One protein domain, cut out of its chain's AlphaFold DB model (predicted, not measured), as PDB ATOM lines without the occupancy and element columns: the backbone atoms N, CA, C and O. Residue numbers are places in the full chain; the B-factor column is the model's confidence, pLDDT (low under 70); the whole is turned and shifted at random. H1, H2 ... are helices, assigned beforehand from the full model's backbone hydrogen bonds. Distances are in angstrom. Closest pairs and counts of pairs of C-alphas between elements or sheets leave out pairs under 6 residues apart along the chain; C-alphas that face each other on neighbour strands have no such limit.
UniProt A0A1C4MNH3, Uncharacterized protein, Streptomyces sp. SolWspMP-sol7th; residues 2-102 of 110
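AT A GLANCE: This is residues 2 to 102 of the 110 residues of an uncharacterized protein of Streptomyces sp. SolWspMP-sol7th (UniProt A0A1C4MNH3). Three long helices lie loosely side by side, H4 between H2 and H5, neighbours running opposite ways; H3 makes one end of the long axis, and short H1 is near H2 at the other. The 101 printed residues hold five named helices, H1 to H5, and no named strand: all helix. The whole is loose, radius of gyration of the C-alphas 17.5 A, spanning 56 by 28 by 16 A.

HOW THE PARTS SIT: H2, residues 11 to 35, touches H4, residues 58 to 74, at a shallow tilt of 21 degrees; their closest C-alphas, Thr 26 and Ile 58, are 5.9 A apart. H4 and H5, residues 79 to 100, form a helical hairpin but only just touch, with 3 pairs of C-alphas within 8 A, the closest Leu 72 and Ala 82, 5.8 A; H4 touches with residue 72 alone. H1, residues 2 to 7, is close to H2 but not clearly touching. H3, residues 40 to 54, touches no helix. O i to N i+4 pairs are within hydrogen-bond range throughout H1 and H4, and for 18 of 21 in H2, 8 of 11 in H3 and 16 of 18 in H5.

IN THESE COORDINATES: H2, 34.3 A long, begins at C-alpha 11 (-17.161, 34.276, -32.457), with a kink of 40 degrees near residue 18. H5, 31.7 A, ends at C-alpha 100 (-42.539, 20.947, -26.044).

THE WHOLE: The printed part has no cut, and its four links are tight. No printed residue is under 70 in pLDDT.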
ATOM      1  N   ASP A   2     -16.909  26.016 -27.849       90.56
ATOM      2  CA  ASP A   2     -16.004  24.910 -28.183       90.56
ATOM      3  C   ASP A   2     -15.407  25.050 -29.584       90.56
ATOM      4  O   ASP A   2     -14.192  24.988 -29.715       90.56
ATOM      5  N   THR A   3     -16.221  25.367 -30.597       92.06
ATOM      6  CA  THR A   3     -15.747  25.659 -31.962       92.06
ATOM      7  C   THR A   3     -14.692  26.765 -31.982       92.06
ATOM      8  O   THR A   3     -13.598  26.547 -32.486       92.06
ATOM      9  N   CYS A   4     -14.972  27.915 -31.358       93.75
ATOM     10  CA  CYS A   4     -14.030  29.036 -31.262       93.75
ATOM     11  C   CYS A   4     -12.720  28.641 -30.559       93.75
ATOM     12  O   CYS A   4     -11.642  29.058 -30.966       93.75
ATOM     13  N   ARG A   5     -12.793  27.799 -29.516       91.00
ATOM     14  CA  ARG A   5     -11.608  27.281 -28.817       91.00
ATOM     15  C   ARG A   5     -10.801  26.328 -29.700       91.00
ATOM     16  O   ARG A   5      -9.582  26.429 -29.721       91.00
ATOM     17  N   THR A   6     -11.467  25.426 -30.418       96.31
ATOM     18  CA  THR A   6     -10.833  24.457 -31.324       96.31
ATOM     19  C   THR A   6     -10.177  25.141 -32.520       96.31
ATOM     20  O   THR A   6      -9.076  24.762 -32.905       96.31
ATOM     21  N   LEU A   7     -10.830  26.157 -33.087       95.88
ATOM     22  CA  LEU A   7     -10.337  26.916 -34.241       95.88
ATOM     23  C   LEU A   7      -9.439  28.099 -33.852       95.88
ATOM     24  O   LEU A   7      -8.916  28.776 -34.730       95.88
ATOM     25  N   ALA A   8      -9.257  28.343 -32.551       95.56
ATOM     26  CA  ALA A   8      -8.501  29.470 -32.012       95.56
ATOM     27  C   ALA A   8      -8.919  30.835 -32.604       95.56
ATOM     28  O   ALA A   8      -8.074  31.681 -32.889       95.56
ATOM     29  N   CYS A   9     -10.226  31.057 -32.755       96.44
ATOM     30  CA  CYS A   9     -10.810  32.271 -33.330       96.44
ATOM     31  C   CYS A   9     -11.847  32.903 -32.386       96.44
ATOM     32  O   CYS A   9     -12.281  32.282 -31.409       96.44
ATOM     33  N   ALA A  10     -12.246  34.145 -32.650       96.06
ATOM     34  CA  ALA A  10     -13.364  34.783 -31.967       96.06
ATOM     35  C   ALA A  10     -14.707  34.352 -32.593       96.06
ATOM     36  O   ALA A  10     -14.735  33.847 -33.712       96.06
ATOM     37  N   PRO A  11     -15.843  34.542 -31.894       96.44
ATOM     38  CA  PRO A  11     -17.161  34.276 -32.457       96.44
ATOM     39  C   PRO A  11     -17.413  35.025 -33.762       96.44
ATOM     40  O   PRO A  11     -17.899  34.406 -34.691       96.44
ATOM     41  N   GLU A  12     -17.040  36.307 -33.849       97.00
ATOM     42  CA  GLU A  12     -17.282  37.128 -35.048       97.00
ATOM     43  C   GLU A  12     -16.619  36.557 -36.307       97.00
ATOM     44  O   GLU A  12     -17.175  36.692 -37.389       97.00
ATOM     45  N   ASP A  13     -15.496  35.848 -36.159       97.62
ATOM     46  CA  ASP A  13     -14.806  35.183 -37.272       97.62
ATOM     47  C   ASP A  13     -15.610  34.002 -37.853       97.62
ATOM     48  O   ASP A  13     -15.207  33.433 -38.858       97.62
ATOM     49  N   LEU A  14     -16.706  33.600 -37.198       97.00
ATOM     50  CA  LEU A  14     -17.597  32.504 -37.594       97.00
ATOM     51  C   LEU A  14     -19.028  32.987 -37.883       97.00
ATOM     52  O   LEU A  14     -19.949  32.165 -37.916       97.00
ATOM     53  N   ARG A  15     -19.265  34.307 -37.980       96.19
ATOM     54  CA  ARG A  15     -20.626  34.847 -38.146       96.19
ATOM     55  C   ARG A  15     -21.255  34.363 -39.445       96.19
ATOM     56  O   ARG A  15     -22.394  33.905 -39.415       96.19
ATOM     57  N   ASP A  16     -20.505  34.413 -40.537       97.44
ATOM     58  CA  ASP A  16     -21.010  34.069 -41.864       97.44
ATOM     59  C   ASP A  16     -21.392  32.582 -41.942       97.44
ATOM     60  O   ASP A  16     -22.494  32.238 -42.370       97.44
ATOM     61  N   GLU A  17     -20.542  31.680 -41.440       96.75
ATOM     62  CA  GLU A  17     -20.850  30.248 -41.388       96.75
ATOM     63  C   GLU A  17     -22.012  29.945 -40.437       96.75
ATOM     64  O   GLU A  17     -22.835  29.061 -40.702       96.75
ATOM     65  N   PHE A  18     -22.100  30.662 -39.312       96.44
ATOM     66  CA  PHE A  18     -23.217  30.513 -38.387       96.44
ATOM     67  C   PHE A  18     -24.543  30.924 -39.040       96.44
ATOM     68  O   PHE A  18     -25.547  30.228 -38.850       96.44
ATOM     69  N   ASP A  19     -24.547  32.000 -39.822       97.06
ATOM     70  CA  ASP A  19     -25.724  32.484 -40.541       97.06
ATOM     71  C   ASP A  19     -26.130  31.535 -41.656       97.06
ATOM     72  O   ASP A  19     -27.294  31.141 -41.715       97.06
ATOM     73  N   GLN A  20     -25.173  31.039 -42.441       97.62
ATOM     74  CA  GLN A  20     -25.437  30.056 -43.491       97.62
ATOM     75  C   GLN A  20     -26.104  28.784 -42.940       97.62
ATOM     76  O   GLN A  20     -27.071  28.266 -43.505       97.62
ATOM     77  N   VAL A  21     -25.620  28.269 -41.804       97.38
ATOM     78  CA  VAL A  21     -26.268  27.134 -41.124       97.38
ATOM     79  C   VAL A  21     -27.656  27.524 -40.612       97.38
ATOM     80  O   VAL A  21     -28.553  26.682 -40.566       97.38
ATOM     81  N   GLY A  22     -27.853  28.781 -40.216       97.12
ATOM     82  CA  GLY A  22     -29.155  29.288 -39.797       97.12
ATOM     83  C   GLY A  22     -30.179  29.309 -40.907       97.12
ATOM     84  O   GLY A  22     -31.253  28.752 -40.715       97.12
ATOM     85  N   GLU A  23     -29.822  29.844 -42.065       97.12
ATOM     86  CA  GLU A  23     -30.679  29.844 -43.249       97.12
ATOM     87  C   GLU A  23     -31.106  28.421 -43.624       97.12
ATOM     88  O   GLU A  23     -32.293  28.157 -43.824       97.12
ATOM     89  N   LEU A  24     -30.161  27.471 -43.627       98.19
ATOM     90  CA  LEU A  24     -30.458  26.068 -43.918       98.19
ATOM     91  C   LEU A  24     -31.455  25.463 -42.920       98.19
ATOM     92  O   LEU A  24     -32.365  24.730 -43.312       98.19
ATOM     93  N   LEU A  25     -31.270  25.727 -41.627       97.56
ATOM     94  CA  LEU A  25     -32.147  25.178 -40.596       97.56
ATOM     95  C   LEU A  25     -33.533  25.829 -40.608       97.56
ATOM     96  O   LEU A  25     -34.513  25.122 -40.390       97.56
ATOM     97  N   THR A  26     -33.629  27.127 -40.895       95.69
ATOM     98  CA  THR A  26     -34.911  27.825 -41.066       95.69
ATOM     99  C   THR A  26     -35.677  27.263 -42.263       95.69
ATOM    100  O   THR A  26     -36.835  26.886 -42.115       95.69
ATOM    101  N   ALA A  27     -35.023  27.078 -43.412       96.00
ATOM    102  CA  ALA A  27     -35.659  26.463 -44.580       96.00
ATOM    103  C   ALA A  27     -36.141  25.026 -44.296       96.00
ATOM    104  O   ALA A  27     -37.191  24.589 -44.773       96.00
ATOM    105  N   LEU A  28     -35.385  24.267 -43.492       96.69
ATOM    106  CA  LEU A  28     -35.808  22.942 -43.045       96.69
ATOM    107  C   LEU A  28     -37.027  23.011 -42.114       96.69
ATOM    108  O   LEU A  28     -37.919  22.174 -42.244       96.69
ATOM    109  N   GLU A  29     -37.063  23.969 -41.186       93.62
ATOM    110  CA  GLU A  29     -38.206  24.195 -40.298       93.62
ATOM    111  C   GLU A  29     -39.482  24.466 -41.095       93.62
ATOM    112  O   GLU A  29     -40.506  23.835 -40.834       93.62
ATOM    113  N   GLU A  30     -39.411  25.369 -42.073       92.44
ATOM    114  CA  GLU A  30     -40.534  25.731 -42.939       92.44
ATOM    115  C   GLU A  30     -41.082  24.503 -43.665       92.44
ATOM    116  O   GLU A  30     -42.266  24.193 -43.535       92.44
ATOM    117  N   ARG A  31     -40.209  23.721 -44.313       94.50
ATOM    118  CA  ARG A  31     -40.612  22.481 -44.988       94.50
ATOM    119  C   ARG A  31     -41.242  21.470 -44.027       94.50
ATOM    120  O   ARG A  31     -42.265  20.875 -44.338       94.50
ATOM    121  N   VAL A  32     -40.648  21.267 -42.850       91.25
ATOM    122  CA  VAL A  32     -41.203  20.353 -41.836       91.25
ATOM    123  C   VAL A  32     -42.580  20.832 -41.369       91.25
ATOM    124  O   VAL A  32     -43.470  20.015 -41.146       91.25
ATOM    125  N   ARG A  33     -42.785  22.145 -41.230       87.94
ATOM    126  CA  ARG A  33     -44.075  22.725 -40.841       87.94
ATOM    127  C   ARG A  33     -45.137  22.531 -41.921       87.94
ATOM    128  O   ARG A  33     -46.282  22.249 -41.578       87.94
ATOM    129  N   GLU A  34     -44.763  22.656 -43.191       89.81
ATOM    130  CA  GLU A  34     -45.632  22.355 -44.331       89.81
ATOM    131  C   GLU A  34     -46.025  20.872 -44.357       89.81
ATOM    132  O   GLU A  34     -47.215  20.558 -44.393       89.81
ATOM    133  N   ASP A  35     -45.048  19.968 -44.242       90.62
ATOM    134  CA  ASP A  35     -45.262  18.513 -44.253       90.62
ATOM    135  C   ASP A  35     -46.152  18.036 -43.092       90.62
ATOM    136  O   ASP A  35     -46.874  17.043 -43.209       90.62
ATOM    137  N   LEU A  36     -46.095  18.731 -41.953       85.00
ATOM    138  CA  LEU A  36     -46.859  18.407 -40.747       85.00
ATOM    139  C   LEU A  36     -48.189  19.165 -40.635       85.00
ATOM    140  O   LEU A  36     -48.902  18.967 -39.647       85.00
ATOM    141  N   MET A  37     -48.544  20.018 -41.601       87.38
ATOM    142  CA  MET A  37     -49.777  20.799 -41.537       87.38
ATOM    143  C   MET A  37     -51.000  19.864 -41.543       87.38
ATOM    144  O   MET A  37     -51.194  19.105 -42.497       87.38
ATOM    145  N   PRO A  38     -51.851  19.883 -40.498       83.62
ATOM    146  CA  PRO A  38     -53.016  19.017 -40.466       83.62
ATOM    147  C   PRO A  38     -54.034  19.440 -41.530       83.62
ATOM    148  O   PRO A  38     -54.228  20.625 -41.800       83.62
ATOM    149  N   GLY A  39     -54.743  18.456 -42.090       85.75
ATOM    150  CA  GLY A  39     -55.917  18.721 -42.921       85.75
ATOM    151  C   GLY A  39     -56.997  19.507 -42.155       85.75
ATOM    152  O   GLY A  39     -56.996  19.505 -40.919       85.75
ATOM    153  N   PRO A  40     -57.944  20.145 -42.862       84.06
ATOM    154  CA  PRO A  40     -58.854  21.150 -42.296       84.06
ATOM    155  C   PRO A  40     -59.630  20.655 -41.064       84.06
ATOM    156  O   PRO A  40     -59.661  21.336 -40.041       84.06
ATOM    157  N   ASP A  41     -60.150  19.426 -41.105       84.38
ATOM    158  CA  ASP A  41     -60.936  18.842 -40.007       84.38
ATOM    159  C   ASP A  41     -60.116  18.563 -38.733       84.38
ATOM    160  O   ASP A  41     -60.664  18.462 -37.630       84.38
ATOM    161  N   LEU A  42     -58.804  18.338 -38.868       82.75
ATOM    162  CA  LEU A  42     -57.887  18.184 -37.735       82.75
ATOM    163  C   LEU A  42     -57.372  19.543 -37.266       82.75
ATOM    164  O   LEU A  42     -57.201  19.726 -36.063       82.75
ATOM    165  N   LEU A  43     -57.169  20.483 -38.190       81.56
ATOM    166  CA  LEU A  43     -56.720  21.835 -37.893       81.56
ATOM    167  C   LEU A  43     -57.703  22.569 -36.973       81.56
ATOM    168  O   LEU A  43     -57.260  23.148 -35.991       81.56
ATOM    169  N   GLU A  44     -59.014  22.460 -37.205       83.81
ATOM    170  CA  GLU A  44     -60.037  23.080 -36.340       83.81
ATOM    171  C   GLU A  44     -59.927  22.618 -34.873       83.81
ATOM    172  O   GLU A  44     -60.126  23.391 -33.940       83.81
ATOM    173  N   ARG A  45     -59.543  21.356 -34.644       84.38
ATOM    174  CA  ARG A  45     -59.355  20.799 -33.293       84.38
ATOM    175  C   ARG A  45     -57.963  21.041 -32.720       84.38
ATOM    176  O   ARG A  45     -57.805  21.067 -31.502       84.38
ATOM    177  N   ALA A  46     -56.955  21.152 -33.580       82.94
ATOM    178  CA  ALA A  46     -55.556  21.282 -33.199       82.94
ATOM    179  C   ALA A  46     -55.057  22.733 -33.205       82.94
ATOM    180  O   ALA A  46     -53.920  22.954 -32.804       82.94
ATOM    181  N   GLU A  47     -55.872  23.716 -33.600       83.50
ATOM    182  CA  GLU A  47     -55.478  25.126 -33.730       83.50
ATOM    183  C   GLU A  47     -54.668  25.653 -32.528       83.50
ATOM    184  O   GLU A  47     -53.584  26.195 -32.764       83.50
ATOM    185  N   PRO A  48     -55.060  25.440 -31.251       83.00
ATOM    186  CA  PRO A  48     -54.263  25.922 -30.120       83.00
ATOM    187  C   PRO A  48     -52.866  25.292 -30.053       83.00
ATOM    188  O   PRO A  48     -51.899  25.944 -29.659       83.00
ATOM    189  N   LEU A  49     -52.746  24.025 -30.453       79.56
ATOM    190  CA  LEU A  49     -51.479  23.302 -30.507       79.56
ATOM    191  C   LEU A  49     -50.633  23.752 -31.693       79.56
ATOM    192  O   LEU A  49     -49.428  23.911 -31.538       79.56
ATOM    193  N   THR A  50     -51.254  24.012 -32.843       81.69
ATOM    194  CA  THR A  50     -50.587  24.586 -34.014       81.69
ATOM    195  C   THR A  50     -50.061  25.987 -33.705       81.69
ATOM    196  O   THR A  50     -48.929  26.301 -34.061       81.69
ATOM    197  N   HIS A  51     -50.825  26.809 -32.978       82.50
ATOM    198  CA  HIS A  51     -50.387  28.133 -32.534       82.50
ATOM    199  C   HIS A  51     -49.241  28.042 -31.520       82.50
ATOM    200  O   HIS A  51     -48.262  28.780 -31.619       82.50
ATOM    201  N   LEU A  52     -49.331  27.123 -30.552       81.12
ATOM    202  CA  LEU A  52     -48.255  26.882 -29.596       81.12
ATOM    203  C   LEU A  52     -46.987  26.422 -30.332       81.12
ATOM    204  O   LEU A  52     -45.948  27.049 -30.179       81.12
ATOM    205  N   ALA A  53     -47.085  25.414 -31.206       80.31
ATOM    206  CA  ALA A  53     -45.995  24.939 -32.063       80.31
ATOM    207  C   ALA A  53     -45.424  26.043 -32.977       80.31
ATOM    208  O   ALA A  53     -44.232  26.054 -33.278       80.31
ATOM    209  N   GLY A  54     -46.263  26.983 -33.417       80.38
ATOM    210  CA  GLY A  54     -45.883  28.178 -34.174       80.38
ATOM    211  C   GLY A  54     -45.088  29.210 -33.377       80.38
ATOM    212  O   GLY A  54     -44.359  29.997 -33.972       80.38
ATOM    213  N   ALA A  55     -45.170  29.197 -32.045       83.31
ATOM    214  CA  ALA A  55     -44.400  30.106 -31.198       83.31
ATOM    215  C   ALA A  55     -42.909  29.727 -31.101       83.31
ATOM    216  O   ALA A  55     -42.095  30.551 -30.675       83.31
ATOM    217  N   TRP A  56     -42.532  28.505 -31.497       86.44
ATOM    218  CA  TRP A  56     -41.132  28.115 -31.638       86.44
ATOM    219  C   TRP A  56     -40.640  28.382 -33.054       86.44
ATOM    220  O   TRP A  56     -41.296  28.015 -34.025       86.44
ATOM    221  N   SER A  57     -39.466  29.005 -33.122       89.81
ATOM    222  CA  SER A  57     -38.778  29.392 -34.349       89.81
ATOM    223  C   SER A  57     -37.293  29.086 -34.192       89.81
ATOM    224  O   SER A  57     -36.661  29.519 -33.219       89.81
ATOM    225  N   ILE A  58     -36.735  28.340 -35.145       93.06
ATOM    226  CA  ILE A  58     -35.307  28.036 -35.185       93.06
ATOM    227  C   ILE A  58     -34.511  29.318 -35.396       93.06
ATOM    228  O   ILE A  58     -33.521  29.521 -34.699       93.06
ATOM    229  N   GLU A  59     -34.962  30.207 -36.279       94.31
ATOM    230  CA  GLU A  59     -34.342  31.516 -36.499       94.31
ATOM    231  C   GLU A  59     -34.151  32.270 -35.171       94.31
ATOM    232  O   GLU A  59     -33.028  32.621 -34.796       94.31
ATOM    233  N   ARG A  60     -35.230  32.439 -34.392       93.00
ATOM    234  CA  ARG A  60     -35.159  33.143 -33.100       93.00
ATOM    235  C   ARG A  60     -34.271  32.425 -32.090       93.00
ATOM    236  O   ARG A  60     -33.542  33.080 -31.342       93.00
ATOM    237  N   ALA A  61     -34.327  31.095 -32.049       93.00
ATOM    238  CA  ALA A  61     -33.481  30.299 -31.168       93.00
ATOM    239  C   ALA A  61     -31.993  30.446 -31.524       93.00
ATOM    240  O   ALA A  61     -31.151  30.556 -30.631       93.00
ATOM    241  N   ARG A  62     -31.662  30.492 -32.817       95.19
ATOM    242  CA  ARG A  62     -30.292  30.664 -33.302       95.19
ATOM    243  C   ARG A  62     -29.750  32.052 -33.025       95.19
ATOM    244  O   ARG A  62     -28.620  32.155 -32.555       95.19
ATOM    245  N   GLU A  63     -30.547  33.094 -33.219       95.56
ATOM    246  CA  GLU A  63     -30.119  34.454 -32.887       95.56
ATOM    247  C   GLU A  63     -29.876  34.605 -31.375       95.56
ATOM    248  O   GLU A  63     -28.850  35.134 -30.944       95.56
ATOM    249  N   ALA A  64     -30.749  34.029 -30.539       94.50
ATOM    250  CA  ALA A  64     -30.523  33.975 -29.096       94.50
ATOM    251  C   ALA A  64     -29.244  33.194 -28.736       94.50
ATOM    252  O   ALA A  64     -28.494  33.609 -27.846       94.50
ATOM    253  N   ALA A  65     -28.961  32.090 -29.433       94.12
ATOM    254  CA  ALA A  65     -27.739  31.317 -29.243       94.12
ATOM    255  C   ALA A  65     -26.485  32.110 -29.648       94.12
ATOM    256  O   ALA A  65     -25.480  32.053 -28.938       94.12
ATOM    257  N   TRP A  66     -26.550  32.891 -30.729       96.81
ATOM    258  CA  TRP A  66     -25.463  33.762 -31.173       96.81
ATOM    259  C   TRP A  66     -25.116  34.825 -30.128       96.81
ATOM    260  O   TRP A  66     -23.976  34.900 -29.659       96.81
ATOM    261  N   VAL A  67     -26.115  35.599 -29.692       97.06
ATOM    262  CA  VAL A  67     -25.947  36.629 -28.652       97.06
ATOM    263  C   VAL A  67     -25.394  36.014 -27.365       97.06
ATOM    264  O   VAL A  67     -24.468  36.549 -26.751       97.06
ATOM    265  N   THR A  68     -25.909  34.847 -26.983       95.94
ATOM    266  CA  THR A  68     -25.449  34.103 -25.809       95.94
ATOM    267  C   THR A  68     -23.992  33.661 -25.937       95.94
ATOM    268  O   THR A  68     -23.206  33.831 -25.003       95.94
ATOM    269  N   ALA A  69     -23.595  33.129 -27.094       95.25
ATOM    270  CA  ALA A  69     -22.221  32.720 -27.351       95.25
ATOM    271  C   ALA A  69     -21.255  33.909 -27.273       95.25
ATOM    272  O   ALA A  69     -20.185  33.783 -26.675       95.25
ATOM    273  N   ARG A  70     -21.647  35.073 -27.804       96.31
ATOM    274  CA  ARG A  70     -20.881  36.320 -27.676       96.31
ATOM    275  C   ARG A  70     -20.745  36.773 -26.224       96.31
ATOM    276  O   ARG A  70     -19.647  37.137 -25.807       96.31
ATOM    277  N   ALA A  71     -21.825  36.716 -25.444       96.38
ATOM    278  CA  ALA A  71     -21.795  37.064 -24.026       96.38
ATOM    279  C   ALA A  71     -20.851  36.141 -23.238       96.38
ATOM    280  O   ALA A  71     -19.952  36.626 -22.552       96.38
ATOM    281  N   LEU A  72     -20.986  34.820 -23.411       95.69
ATOM    282  CA  LEU A  72     -20.103  33.819 -22.797       95.69
ATOM    283  C   LEU A  72     -18.644  34.000 -23.227       95.69
ATOM    284  O   LEU A  72     -17.732  33.844 -22.416       95.69
ATOM    285  N   TRP A  73     -18.407  34.368 -24.488       95.25
ATOM    286  CA  TRP A  73     -17.073  34.699 -24.967       95.25
ATOM    287  C   TRP A  73     -16.512  35.938 -24.270       95.25
ATOM    288  O   TRP A  73     -15.363  35.912 -23.835       95.25
ATOM    289  N   ALA A  74     -17.293  37.006 -24.119       95.50
ATOM    290  CA  ALA A  74     -16.849  38.234 -23.462       95.50
ATOM    291  C   ALA A  74     -16.461  38.001 -21.992       95.50
ATOM    292  O   ALA A  74     -15.443  38.522 -21.537       95.50
ATOM    293  N   VAL A  75     -17.211  37.162 -21.271       96.12
ATOM    294  CA  VAL A  75     -16.943  36.850 -19.856       96.12
ATOM    295  C   VAL A  75     -16.008  35.655 -19.647       96.12
ATOM    296  O   VAL A  75     -15.778  35.258 -18.510       96.12
ATOM    297  N   ARG A  76     -15.414  35.080 -20.704       93.62
ATOM    298  CA  ARG A  76     -14.593  33.852 -20.608       93.62
ATOM    299  C   ARG A  76     -13.376  33.956 -19.678       93.62
ATOM    300  O   ARG A  76     -12.898  32.938 -19.193       93.62
ATOM    301  N   GLY A  77     -12.875  35.169 -19.429       95.44
ATOM    302  CA  GLY A  77     -11.802  35.429 -18.458       95.44
ATOM    303  C   GLY A  77     -12.259  35.411 -16.992       95.44
ATOM    304  O   GLY A  77     -11.429  35.506 -16.096       95.44
ATOM    305  N   LEU A  78     -13.568  35.291 -16.746       97.75
ATOM    306  CA  LEU A  78     -14.212  35.258 -15.435       97.75
ATOM    307  C   LEU A  78     -14.930  33.905 -15.274       97.75
ATOM    308  O   LEU A  78     -16.146  33.822 -15.461       97.75
ATOM    309  N   PRO A  79     -14.202  32.820 -14.948       93.31
ATOM    310  CA  PRO A  79     -14.723  31.456 -15.054       93.31
ATOM    311  C   PRO A  79     -15.963  31.200 -14.189       93.31
ATOM    312  O   PRO A  79     -16.865  30.495 -14.625       93.31
ATOM    313  N   VAL A  80     -16.053  31.817 -13.005       97.44
ATOM    314  CA  VAL A  80     -17.232  31.703 -12.126       97.44
ATOM    315  C   VAL A  80     -18.479  32.296 -12.790       97.44
ATOM    316  O   VAL A  80     -19.522  31.653 -12.827       97.44
ATOM    317  N   VAL A  81     -18.361  33.487 -13.382       97.06
ATOM    318  CA  VAL A  81     -19.479  34.170 -14.055       97.06
ATOM    319  C   VAL A  81     -19.919  33.399 -15.298       97.06
ATOM    320  O   VAL A  81     -21.113  33.217 -15.529       97.06
ATOM    321  N   ALA A  82     -18.955  32.925 -16.090       95.06
ATOM    322  CA  ALA A  82     -19.234  32.120 -17.273       95.06
ATOM    323  C   ALA A  82     -19.974  30.819 -16.912       95.06
ATOM    324  O   ALA A  82     -20.917  30.436 -17.609       95.06
ATOM    325  N   GLU A  83     -19.585  30.171 -15.810       95.50
ATOM    326  CA  GLU A  83     -20.235  28.954 -15.325       95.50
ATOM    327  C   GLU A  83     -21.667  29.211 -14.852       95.50
ATOM    328  O   GLU A  83     -22.587  28.499 -15.252       95.50
ATOM    329  N   GLU A  84     -21.878  30.253 -14.047       97.25
ATOM    330  CA  GLU A  84     -23.214  30.630 -13.582       97.25
ATOM    331  C   GLU A  84     -24.142  30.975 -14.749       97.25
ATOM    332  O   GLU A  84     -25.282  30.509 -14.787       97.25
ATOM    333  N   MET A  85     -23.654  31.743 -15.731       96.06
ATOM    334  CA  MET A  85     -24.409  32.037 -16.948       96.06
ATOM    335  C   MET A  85     -24.795  30.756 -17.684       96.06
ATOM    336  O   MET A  85     -25.967  30.586 -18.017       96.06
ATOM    337  N   ARG A  86     -23.848  29.835 -17.897       94.88
ATOM    338  CA  ARG A  86     -24.120  28.550 -18.551       94.88
ATOM    339  C   ARG A  86     -25.176  27.744 -17.798       94.88
ATOM    340  O   ARG A  86     -26.158  27.335 -18.403       94.88
ATOM    341  N   GLY A  87     -25.047  27.609 -16.479       96.75
ATOM    342  CA  GLY A  87     -26.031  26.895 -15.664       96.75
ATOM    343  C   GLY A  87     -27.431  27.516 -15.726       96.75
ATOM    344  O   GLY A  87     -28.434  26.800 -15.758       96.75
ATOM    345  N   ARG A  88     -27.534  28.850 -15.789       95.81
ATOM    346  CA  ARG A  88     -28.824  29.546 -15.952       95.81
ATOM    347  C   ARG A  88     -29.422  29.349 -17.338       95.81
ATOM    348  O   ARG A  88     -30.632  29.150 -17.437       95.81
ATOM    349  N   LEU A  89     -28.594  29.379 -18.378       95.00
ATOM    350  CA  LEU A  89     -29.012  29.090 -19.748       95.00
ATOM    351  C   LEU A  89     -29.529  27.654 -19.862       95.00
ATOM    352  O   LEU A  89     -30.645  27.458 -20.333       95.00
ATOM    353  N   ASP A  90     -28.789  26.677 -19.336       94.94
ATOM    354  CA  ASP A  90     -29.182  25.264 -19.335       94.94
ATOM    355  C   ASP A  90     -30.513  25.053 -18.598       94.94
ATOM    356  O   ASP A  90     -31.416  24.375 -19.099       94.94
ATOM    357  N   ALA A  91     -30.688  25.686 -17.434       95.69
ATOM    358  CA  ALA A  91     -31.939  25.623 -16.683       95.69
ATOM    359  C   ALA A  91     -33.116  26.260 -17.448       95.69
ATOM    360  O   ALA A  91     -34.217  25.701 -17.451       95.69
ATOM    361  N   GLY A  92     -32.890  27.404 -18.101       93.31
ATOM    362  CA  GLY A  92     -33.889  28.103 -18.910       93.31
ATOM    363  C   GLY A  92     -34.309  27.299 -20.140       93.31
ATOM    364  O   GLY A  92     -35.502  27.067 -20.344       93.31
ATOM    365  N   VAL A  93     -33.342  26.791 -20.907       90.81
ATOM    366  CA  VAL A  93     -33.581  25.906 -22.058       90.81
ATOM    367  C   VAL A  93     -34.318  24.647 -21.614       90.81
ATOM    368  O   VAL A  93     -35.324  24.282 -22.217       90.81
ATOM    369  N   GLY A  94     -33.890  24.018 -20.516       91.00
ATOM    370  CA  GLY A  94     -34.569  22.851 -19.959       91.00
ATOM    371  C   GLY A  94     -36.009  23.144 -19.525       91.00
ATOM    372  O   GLY A  94     -36.879  22.285 -19.662       91.00
ATOM    373  N   HIS A  95     -36.289  24.347 -19.017       90.19
ATOM    374  CA  HIS A  95     -37.645  24.764 -18.662       90.19
ATOM    375  C   HIS A  95     -38.541  24.912 -19.893       90.19
ATOM    376  O   HIS A  95     -39.618  24.320 -19.926       90.19
ATOM    377  N   VAL A  96     -38.077  25.624 -20.921       86.00
ATOM    378  CA  VAL A  96     -38.828  25.801 -22.174       86.00
ATOM    379  C   VAL A  96     -38.994  24.470 -22.912       86.00
ATOM    380  O   VAL A  96     -40.086  24.157 -23.375       86.00
ATOM    381  N   GLY A  97     -37.950  23.640 -22.966       84.81
ATOM    382  CA  GLY A  97     -37.984  22.335 -23.629       84.81
ATOM    383  C   GLY A  97     -39.009  21.372 -23.027       84.81
ATOM    384  O   GLY A  97     -39.627  20.603 -23.757       84.81
ATOM    385  N   ARG A  98     -39.276  21.452 -21.715       85.69
ATOM    386  CA  ARG A  98     -40.340  20.654 -21.083       85.69
ATOM    387  C   ARG A  98     -41.738  20.997 -21.593       85.69
ATOM    388  O   ARG A  98     -42.584  20.112 -21.608       85.69
ATOM    389  N   LEU A  99     -41.970  22.232 -22.043       81.69
ATOM    390  CA  LEU A  99     -43.254  22.621 -22.628       81.69
ATOM    391  C   LEU A  99     -43.506  21.888 -23.954       81.69
ATOM    392  O   LEU A  99     -44.629  21.446 -24.184       81.69
ATOM    393  N   LEU A 100     -42.462  21.675 -24.767       75.38
ATOM    394  CA  LEU A 100     -42.539  20.947 -26.044       75.38
ATOM    395  C   LEU A 100     -42.873  19.461 -25.882       75.38
ATOM    396  O   LEU A 100     -43.487  18.867 -26.759       75.38
ATOM    397  N   VAL A 101     -42.476  18.856 -24.761       81.00
ATOM    398  CA  VAL A 101     -42.746  17.441 -24.457       81.00
ATOM    399  C   VAL A 101     -43.938  17.260 -23.514       81.00
ATOM    400  O   VAL A 101     -44.109  16.184 -22.938       81.00
ATOM    401  N   THR A 102     -44.771  18.294 -23.342       73.69
ATOM    402  CA  THR A 102     -45.998  18.190 -22.543       73.69
ATOM    403  C   THR A 102     -46.931  17.159 -23.191       73.69
ATOM    404  O   THR A 102     -47.322  17.340 -24.346       73.69
TER     405      THR A 102